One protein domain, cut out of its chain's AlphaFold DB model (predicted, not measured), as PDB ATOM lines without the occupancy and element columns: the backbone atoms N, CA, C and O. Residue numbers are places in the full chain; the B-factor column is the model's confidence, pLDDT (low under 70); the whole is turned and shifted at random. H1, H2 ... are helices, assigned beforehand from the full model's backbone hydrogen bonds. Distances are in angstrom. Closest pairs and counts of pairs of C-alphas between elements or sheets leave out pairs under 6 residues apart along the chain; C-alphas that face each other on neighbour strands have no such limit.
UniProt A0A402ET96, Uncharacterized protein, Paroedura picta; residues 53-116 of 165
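Overview. This is residues 53 to 116 of the 165 residues of an uncharacterized protein of Paroedura picta (UniProt A0A402ET96). One long helix, H1, makes most of the length of a rod, and its last turns meet a small head made of the short helix H2 and the helix H3, which runs on beyond the end of H1 in nearly the same direction. Residues 53 to 69 of H1 stick out from this head as a free arm. The printed part has 64 residues with three named helices, H1, H2 and H3 in that order, and no named strand; the class is all helix. The whole is only just loose, close to extended, with a radius of gyration of the C-alphas of 15.6 A and spans of 58 by 19 by 17 A.

Along the chain. Find C-alpha 53 at (-28.529, -22.003, -3.237); from there H1 runs through residues 53 to 79, 39.0 A from first to last C-alpha. H3 holds residues 99 to 113 and is 21.6 A long, ending at C-alpha 113 at (-21.014, -59.262, 35.938). Between them in the chain look for H2, residues 87 to 96, which begins at C-alpha 87 at (-31.666, -54.486, 21.349) and is 14.3 A long.

Arrangement. Start at the last residues of H1: with residues 74 to 78 alone it touches residues 101 to 105 of H3, and the closest C-alphas, those of Cys 78 and Ala 101, are 7.0 A apart. H1 and H3 run the same way at a shallow tilt of 20 degrees. H1 and H2 are close but not clearly touching, the closest C-alphas being those of Tyr 77 and Val 93 at 7.7 A, with a steep tilt of 54 degrees, opposite ways. H2 and H3 touch only at the corner by their link, where the C-alphas of Phe 94 and Ser 102 are the closest at 5.8 A; they run opposite ways at a shallow tilt of 34 degrees, only just short of steep. In H1 and H2 every O i to N i+4 pair is within hydrogen-bond range, and in H3 9 of 11 are.

Size, cuts and confidence. Look to Val 53 and Ile 116 for the two C-alphas farthest apart, 58.2 A. Without the free residues 53 to 69, the body of 47 residues spans 33 by 19 by 16 A. The printed part has no cut; the link from H1 to H2 is short and that from H2 to H3 is tight. The mean pLDDT of the printed part is 80.5, and it is under 70 at residue 53, residues 81 to 83 and residues 111 to 116.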
ATOM      1  N   VAL A  53     -29.022 -22.507  -4.527       63.53
ATOM      2  CA  VAL A  53     -28.529 -22.003  -3.237       63.53
ATOM      3  C   VAL A  53     -29.514 -22.343  -2.111       63.53
ATOM      4  O   VAL A  53     -29.091 -22.754  -1.029       63.53
ATOM      5  N   CYS A  54     -30.821 -22.257  -2.369       81.44
ATOM      6  CA  CYS A  54     -31.875 -22.622  -1.423       81.44
ATOM      7  C   CYS A  54     -31.919 -24.137  -1.144       81.44
ATOM      8  O   CYS A  54     -32.056 -24.548   0.010       81.44
ATOM      9  N   LEU A  55     -31.737 -24.980  -2.167       88.19
ATOM     10  CA  LEU A  55     -31.657 -26.436  -1.998       88.19
ATOM     11  C   LEU A  55     -30.394 -26.857  -1.247       88.19
ATOM     12  O   LEU A  55     -30.486 -27.655  -0.314       88.19
ATOM     13  N   ASN A  56     -29.233 -26.291  -1.585       89.56
ATOM     14  CA  ASN A  56     -28.002 -26.557  -0.839       89.56
ATOM     15  C   ASN A  56     -28.119 -26.123   0.624       89.56
ATOM     16  O   ASN A  56     -27.684 -26.859   1.507       89.56
ATOM     17  N   ALA A  57     -28.747 -24.977   0.897       88.44
ATOM     18  CA  ALA A  57     -29.030 -24.542   2.262       88.44
ATOM     19  C   ALA A  57     -29.989 -25.502   2.987       88.44
ATOM     20  O   ALA A  57     -29.768 -25.822   4.154       88.44
ATOM     21  N   ALA A  58     -31.016 -26.017   2.304       92.62
ATOM     22  CA  ALA A  58     -31.924 -27.012   2.871       92.62
ATOM     23  C   ALA A  58     -31.200 -28.331   3.194       92.62
ATOM     24  O   ALA A  58     -31.358 -28.862   4.293       92.62
ATOM     25  N   PHE A  59     -30.360 -28.837   2.284       94.69
ATOM     26  CA  PHE A  59     -29.544 -30.026   2.543       94.69
ATOM     27  C   PHE A  59     -28.549 -29.803   3.680       94.69
ATOM     28  O   PHE A  59     -28.408 -30.678   4.533       94.69
ATOM     29  N   ALA A  60     -27.906 -28.633   3.731       94.12
ATOM     30  CA  ALA A  60     -27.016 -28.262   4.824       94.12
ATOM     31  C   ALA A  60     -27.763 -28.232   6.165       94.12
ATOM     32  O   ALA A  60     -27.278 -28.805   7.133       94.12
ATOM     33  N   SER A  61     -28.970 -27.663   6.203       96.19
ATOM     34  CA  SER A  61     -29.812 -27.633   7.404       96.19
ATOM     35  C   SER A  61     -30.229 -29.034   7.860       96.19
ATOM     36  O   SER A  61     -30.172 -29.341   9.049       96.19
ATOM     37  N   VAL A  62     -30.591 -29.927   6.932       96.38
ATOM     38  CA  VAL A  62     -30.887 -31.330   7.270       96.38
ATOM     39  C   VAL A  62     -29.635 -32.030   7.797       96.38
ATOM     40  O   VAL A  62     -29.714 -32.730   8.803       96.38
ATOM     41  N   ALA A  63     -28.483 -31.839   7.153       96.00
ATOM     42  CA  ALA A  63     -27.224 -32.440   7.586       96.00
ATOM     43  C   ALA A  63     -26.803 -31.950   8.981       96.00
ATOM     44  O   ALA A  63     -26.422 -32.761   9.824       96.00
ATOM     45  N   GLU A  64     -26.936 -30.649   9.244       96.88
ATOM     46  CA  GLU A  64     -26.719 -30.041  10.559       96.88
ATOM     47  C   GLU A  64     -27.658 -30.654  11.598       96.88
ATOM     48  O   GLU A  64     -27.205 -31.142  12.633       96.88
ATOM     49  N   HIS A  65     -28.956 -30.726  11.300       96.75
ATOM     50  CA  HIS A  65     -29.937 -31.292  12.217       96.75
ATOM     51  C   HIS A  65     -29.664 -32.773  12.533       96.75
ATOM     52  O   HIS A  65     -29.726 -33.182  13.691       96.75
ATOM     53  N   MET A  66     -29.291 -33.573  11.531       95.50
ATOM     54  CA  MET A  66     -28.887 -34.972  11.727       95.50
ATOM     55  C   MET A  66     -27.608 -35.087  12.570       95.50
ATOM     56  O   MET A  66     -27.486 -36.005  13.386       95.50
ATOM     57  N   GLY A  67     -26.672 -34.147  12.410       93.31
ATOM     58  CA  GLY A  67     -25.481 -34.030  13.249       93.31
ATOM     59  C   GLY A  67     -25.831 -33.735  14.708       93.31
ATOM     60  O   GLY A  67     -25.367 -34.443  15.600       93.31
ATOM     61  N   HIS A  68     -26.723 -32.770  14.941       94.88
ATOM     62  CA  HIS A  68     -27.232 -32.440  16.274       94.88
ATOM     63  C   HIS A  68     -27.919 -33.641  16.935       94.88
ATOM     64  O   HIS A  68     -27.608 -33.972  18.076       94.88
ATOM     65  N   ILE A  69     -28.804 -34.338  16.212       91.69
ATOM     66  CA  ILE A  69     -29.463 -35.548  16.726       91.69
ATOM     67  C   ILE A  69     -28.419 -36.610  17.092       91.69
ATOM     68  O   ILE A  69     -28.501 -37.203  18.163       91.69
ATOM     69  N   SER A  70     -27.411 -36.823  16.241       89.75
ATOM     70  CA  SER A  70     -26.349 -37.804  16.504       89.75
ATOM     71  C   SER A  70     -25.540 -37.458  17.760       89.75
ATOM     72  O   SER A  70     -25.160 -38.345  18.524       89.75
ATOM     73  N   GLU A  71     -25.275 -36.178  18.002       90.56
ATOM     74  CA  GLU A  71     -24.572 -35.740  19.207       90.56
ATOM     75  C   GLU A  71     -25.424 -35.909  20.473       90.56
ATOM     76  O   GLU A  71     -24.915 -36.368  21.499       90.56
ATOM     77  N   GLU A  72     -26.722 -35.625  20.398       91.31
ATOM     78  CA  GLU A  72     -27.652 -35.867  21.504       91.31
ATOM     79  C   GLU A  72     -27.816 -37.365  21.800       91.31
ATOM     80  O   GLU A  72     -27.756 -37.765  22.965       91.31
ATOM     81  N   CYS A  73     -27.899 -38.216  20.769       88.88
ATOM     82  CA  CYS A  73     -27.861 -39.671  20.931       88.88
ATOM     83  C   CYS A  73     -26.581 -40.108  21.652       88.88
ATOM     84  O   CYS A  73     -26.644 -40.857  22.628       88.88
ATOM     85  N   LYS A  74     -25.416 -39.588  21.242       86.12
ATOM     86  CA  LYS A  74     -24.140 -39.898  21.899       86.12
ATOM     87  C   LYS A  74     -24.165 -39.524  23.384       86.12
ATOM     88  O   LYS A  74     -23.772 -40.343  24.208       86.12
ATOM     89  N   LYS A  75     -24.626 -38.321  23.741       87.19
ATOM     90  CA  LYS A  75     -24.715 -37.879  25.148       87.19
ATOM     91  C   LYS A  75     -25.652 -38.770  25.958       87.19
ATOM     92  O   LYS A  75     -25.272 -39.214  27.039       87.19
ATOM     93  N   TYR A  76     -26.834 -39.064  25.420       86.50
ATOM     94  CA  TYR A  76     -27.807 -39.943  26.059       86.50
ATOM     95  C   TYR A  76     -27.196 -41.318  26.347       86.50
ATOM     96  O   TYR A  76     -27.123 -41.727  27.503       86.50
ATOM     97  N   TYR A  77     -26.644 -41.987  25.335       81.50
ATOM     98  CA  TYR A  77     -26.091 -43.332  25.502       81.50
ATOM     99  C   TYR A  77     -24.766 -43.378  26.274       81.50
ATOM    100  O   TYR A  77     -24.436 -44.411  26.845       81.50
ATOM    101  N   CYS A  78     -24.016 -42.274  26.359       75.62
ATOM    102  CA  CYS A  78     -22.880 -42.172  27.279       75.62
ATOM    103  C   CYS A  78     -23.309 -42.086  28.752       75.62
ATOM    104  O   CYS A  78     -22.528 -42.450  29.629       75.62
ATOM    105  N   CYS A  79     -24.509 -41.579  29.036       72.25
ATOM    106  CA  CYS A  79     -25.003 -41.379  30.401       72.25
ATOM    107  C   CYS A  79     -26.011 -42.447  30.850       72.25
ATOM    108  O   CYS A  79     -26.271 -42.580  32.047       72.25
ATOM    109  N   VAL A  80     -26.593 -43.198  29.916       74.25
ATOM    110  CA  VAL A  80     -27.562 -44.259  30.200       74.25
ATOM    111  C   VAL A  80     -26.842 -45.562  30.535       74.25
ATOM    112  O   VAL A  80     -25.884 -45.965  29.885       74.25
ATOM    113  N   SER A  81     -27.329 -46.231  31.579       69.50
ATOM    114  CA  SER A  81     -26.854 -47.555  31.974       69.50
ATOM    115  C   SER A  81     -27.129 -48.593  30.870       69.50
ATOM    116  O   SER A  81     -28.273 -48.653  30.406       69.50
ATOM    117  N   PRO A  82     -26.158 -49.459  30.512       67.50
ATOM    118  CA  PRO A  82     -26.311 -50.521  29.507       67.50
ATOM    119  C   PRO A  82     -27.530 -51.422  29.708       67.50
ATOM    120  O   PRO A  82     -28.075 -51.954  28.752       67.50
ATOM    121  N   PHE A  83     -27.975 -51.580  30.957       64.25
ATOM    122  CA  PHE A  83     -29.060 -52.488  31.346       64.25
ATOM    123  C   PHE A  83     -30.463 -51.962  31.041       64.25
ATOM    124  O   PHE A  83     -31.442 -52.673  31.251       64.25
ATOM    125  N   LYS A  84     -30.578 -50.707  30.598       76.94
ATOM    126  CA  LYS A  84     -31.853 -50.106  30.189       76.94
ATOM    127  C   LYS A  84     -32.015 -50.025  28.675       76.94
ATOM    128  O   LYS A  84     -33.031 -49.508  28.232       76.94
ATOM    129  N   LEU A  85     -31.014 -50.481  27.925       82.31
ATOM    130  CA  LEU A  85     -31.037 -50.418  26.477       82.31
ATOM    131  C   LEU A  85     -31.779 -51.611  25.890       82.31
ATOM    132  O   LEU A  85     -31.487 -52.760  26.225       82.31
ATOM    133  N   GLU A  86     -32.692 -51.325  24.975       86.19
ATOM    134  CA  GLU A  86     -33.305 -52.347  24.132       86.19
ATOM    135  C   GLU A  86     -32.356 -52.749  22.982       86.19
ATOM    136  O   GLU A  86     -31.481 -51.980  22.569       86.19
ATOM    137  N   ASP A  87     -32.535 -53.944  22.412       87.12
ATOM    138  CA  ASP A  87     -31.666 -54.486  21.349       87.12
ATOM    139  C   ASP A  87     -31.530 -53.542  20.136       87.12
ATOM    140  O   ASP A  87     -30.463 -53.424  19.523       87.12
ATOM    141  N   ASN A  88     -32.605 -52.832  19.788       87.81
ATOM    142  CA  ASN A  88     -32.638 -51.811  18.737       87.81
ATOM    143  C   ASN A  88     -31.758 -50.599  19.064       87.81
ATOM    144  O   ASN A  88     -31.128 -50.045  18.160       87.81
ATOM    145  N   GLU A  89     -31.702 -50.185  20.326       88.44
ATOM    146  CA  GLU A  89     -30.864 -49.071  20.763       88.44
ATOM    147  C   GLU A  89     -29.388 -49.482  20.797       88.44
ATOM    148  O   GLU A  89     -28.522 -48.740  20.328       88.44
ATOM    149  N   VAL A  90     -29.099 -50.711  21.237       85.94
ATOM    150  CA  VAL A  90     -27.753 -51.295  21.146       85.94
ATOM    151  C   VAL A  90     -27.292 -51.324  19.686       85.94
ATOM    152  O   VAL A  90     -26.220 -50.807  19.356       85.94
ATOM    153  N   ALA A  91     -28.123 -51.842  18.777       88.12
ATOM    154  CA  ALA A  91     -27.826 -51.866  17.346       88.12
ATOM    155  C   ALA A  91     -27.627 -50.457  16.757       88.12
ATOM    156  O   ALA A  91     -26.751 -50.263  15.908       88.12
ATOM    157  N   HIS A  92     -28.400 -49.466  17.213       89.19
ATOM    158  CA  HIS A  92     -28.218 -48.064  16.837       89.19
ATOM    159  C   HIS A  92     -26.829 -47.552  17.237       89.19
ATOM    160  O   HIS A  92     -26.120 -47.011  16.381       89.19
ATOM    161  N   VAL A  93     -26.414 -47.768  18.491       86.50
ATOM    162  CA  VAL A  93     -25.102 -47.326  18.987       86.50
ATOM    163  C   VAL A  93     -23.987 -47.930  18.140       86.50
ATOM    164  O   VAL A  93     -23.169 -47.178  17.625       86.50
ATOM    165  N   PHE A  94     -23.992 -49.243  17.895       83.31
ATOM    166  CA  PHE A  94     -22.958 -49.889  17.072       83.31
ATOM    167  C   PHE A  94     -22.930 -49.410  15.613       83.31
ATOM    168  O   PHE A  94     -21.876 -49.438  14.974       83.31
ATOM    169  N   ARG A  95     -24.076 -49.001  15.061       87.50
ATOM    170  CA  ARG A  95     -24.192 -48.607  13.652       87.50
ATOM    171  C   ARG A  95     -23.796 -47.154  13.401       87.50
ATOM    172  O   ARG A  95     -23.214 -46.869  12.357       87.50
ATOM    173  N   TYR A  96     -24.132 -46.253  14.322       84.50
ATOM    174  CA  TYR A  96     -23.998 -44.804  14.120       84.50
ATOM    175  C   TYR A  96     -22.960 -44.147  15.030       84.50
ATOM    176  O   TYR A  96     -22.451 -43.073  14.705       84.50
ATOM    177  N   HIS A  97     -22.588 -44.789  16.136       82.94
ATOM    178  CA  HIS A  97     -21.558 -44.299  17.040       82.94
ATOM    179  C   HIS A  97     -20.371 -45.265  17.028       82.94
ATOM    180  O   HIS A  97     -20.477 -46.439  17.355       82.94
ATOM    181  N   GLY A  98     -19.214 -44.768  16.588       77.06
ATOM    182  CA  GLY A  98     -18.020 -45.590  16.410       77.06
ATOM    183  C   GLY A  98     -17.472 -46.214  17.702       77.06
ATOM    184  O   GLY A  98     -18.025 -46.083  18.795       77.06
ATOM    185  N   LYS A  99     -16.298 -46.838  17.561       70.44
ATOM    186  CA  LYS A  99     -15.631 -47.719  18.536       70.44
ATOM    187  C   LYS A  99     -15.696 -47.262  20.005       70.44
ATOM    188  O   LYS A  99     -15.937 -48.077  20.885       70.44
ATOM    189  N   GLN A 100     -15.540 -45.967  20.275       70.94
ATOM    190  CA  GLN A 100     -15.523 -45.414  21.633       70.94
ATOM    191  C   GLN A 100     -16.858 -45.579  22.389       70.94
ATOM    192  O   GLN A 100     -16.858 -45.863  23.589       70.94
ATOM    193  N   ALA A 101     -17.995 -45.396  21.710       70.25
ATOM    194  CA  ALA A 101     -19.312 -45.520  22.336       70.25
ATOM    195  C   ALA A 101     -19.657 -46.994  22.581       70.25
ATOM    196  O   ALA A 101     -20.060 -47.360  23.683       70.25
ATOM    197  N   SER A 102     -19.379 -47.855  21.598       70.12
ATOM    198  CA  SER A 102     -19.530 -49.304  21.747       70.12
ATOM    199  C   SER A 102     -18.627 -49.893  22.834       70.12
ATOM    200  O   SER A 102     -19.066 -50.744  23.594       70.12
ATOM    201  N   GLU A 103     -17.378 -49.429  22.961       74.69
ATOM    202  CA  GLU A 103     -16.457 -49.886  24.014       74.69
ATOM    203  C   GLU A 103     -16.934 -49.481  25.409       74.69
ATOM    204  O   GLU A 103     -16.771 -50.241  26.359       74.69
ATOM    205  N   SER A 104     -17.528 -48.293  25.542       73.06
ATOM    206  CA  SER A 104     -18.089 -47.827  26.815       73.06
ATOM    207  C   SER A 104     -19.289 -48.679  27.233       73.06
ATOM    208  O   SER A 104     -19.413 -49.033  28.402       73.06
ATOM    209  N   LEU A 105     -20.121 -49.064  26.261       75.62
ATOM    210  CA  LEU A 105     -21.274 -49.937  26.460       75.62
ATOM    211  C   LEU A 105     -20.832 -51.364  26.845       75.62
ATOM    212  O   LEU A 105     -21.323 -51.909  27.830       75.62
ATOM    213  N   LEU A 106     -19.832 -51.928  26.153       74.94
ATOM    214  CA  LEU A 106     -19.255 -53.243  26.478       74.94
ATOM    215  C   LEU A 106     -18.602 -53.278  27.869       74.94
ATOM    216  O   LEU A 106     -18.899 -54.170  28.658       74.94
ATOM    217  N   LYS A 107     -17.784 -52.275  28.216       76.56
ATOM    218  CA  LYS A 107     -17.168 -52.174  29.555       76.56
ATOM    219  C   LYS A 107     -18.199 -52.108  30.673       76.56
ATOM    220  O   LYS A 107     -17.969 -52.600  31.774       76.56
ATOM    221  N   ALA A 108     -19.318 -51.445  30.418       72.62
ATOM    222  CA  ALA A 108     -20.354 -51.303  31.416       72.62
ATOM    223  C   ALA A 108     -21.197 -52.592  31.567       72.62
ATOM    224  O   ALA A 108     -21.713 -52.823  32.657       72.62
ATOM    225  N   PHE A 109     -21.237 -53.481  30.561       70.88
ATOM    226  CA  PHE A 109     -21.699 -54.865  30.747       70.88
ATOM    227  C   PHE A 109     -20.709 -55.714  31.567       70.88
ATOM    228  O   PHE A 109     -21.126 -56.386  32.509       70.88
ATOM    229  N   GLU A 110     -19.404 -55.633  31.282       70.19
ATOM    230  CA  GLU A 110     -18.353 -56.384  32.003       70.19
ATOM    231  C   GLU A 110     -18.248 -56.002  33.495       70.19
ATOM    232  O   GLU A 110     -17.961 -56.833  34.359       70.19
ATOM    233  N   ASN A 111     -18.483 -54.730  33.830       62.69
ATOM    234  CA  ASN A 111     -18.394 -54.249  35.210       62.69
ATOM    235  C   ASN A 111     -19.528 -54.751  36.121       62.69
ATOM    236  O   ASN A 111     -19.324 -54.825  37.333       62.69
ATOM    237  N   GLU A 112     -20.701 -55.085  35.581       59.47
ATOM    238  CA  GLU A 112     -21.845 -55.539  36.387       59.47
ATOM    239  C   GLU A 112     -21.833 -57.049  36.626       59.47
ATOM    240  O   GLU A 112     -22.229 -57.497  37.700       59.47
ATOM    241  N   GLU A 113     -21.293 -57.839  35.691       56.28
ATOM    242  CA  GLU A 113     -21.014 -59.262  35.938       56.28
ATOM    243  C   GLU A 113     -20.140 -59.432  37.197       56.28
ATOM    244  O   GLU A 113     -20.352 -60.336  37.999       56.28
ATOM    245  N   ASN A 114     -19.244 -58.471  37.448       54.16
ATOM    246  CA  ASN A 114     -18.425 -58.409  38.658       54.16
ATOM    247  C   ASN A 114     -19.163 -57.904  39.921       54.16
ATOM    248  O   ASN A 114     -18.614 -58.013  41.018       54.16
ATOM    249  N   ARG A 115     -20.377 -57.340  39.812       53.53
ATOM    250  CA  ARG A 115     -21.178 -56.822  40.945       53.53
ATOM    251  C   ARG A 115     -22.305 -57.748  41.403       53.53
ATOM    252  O   ARG A 115     -22.739 -57.625  42.547       53.53
ATOM    253  N   ILE A 116     -22.733 -58.703  40.578       46.00
ATOM    254  CA  ILE A 116     -23.823 -59.649  40.900       46.00
ATOM    255  C   ILE A 116     -23.353 -60.828  41.792       46.00
ATOM    256  O   ILE A 116     -24.115 -61.749  42.072       46.00
TER     257      ILE A 116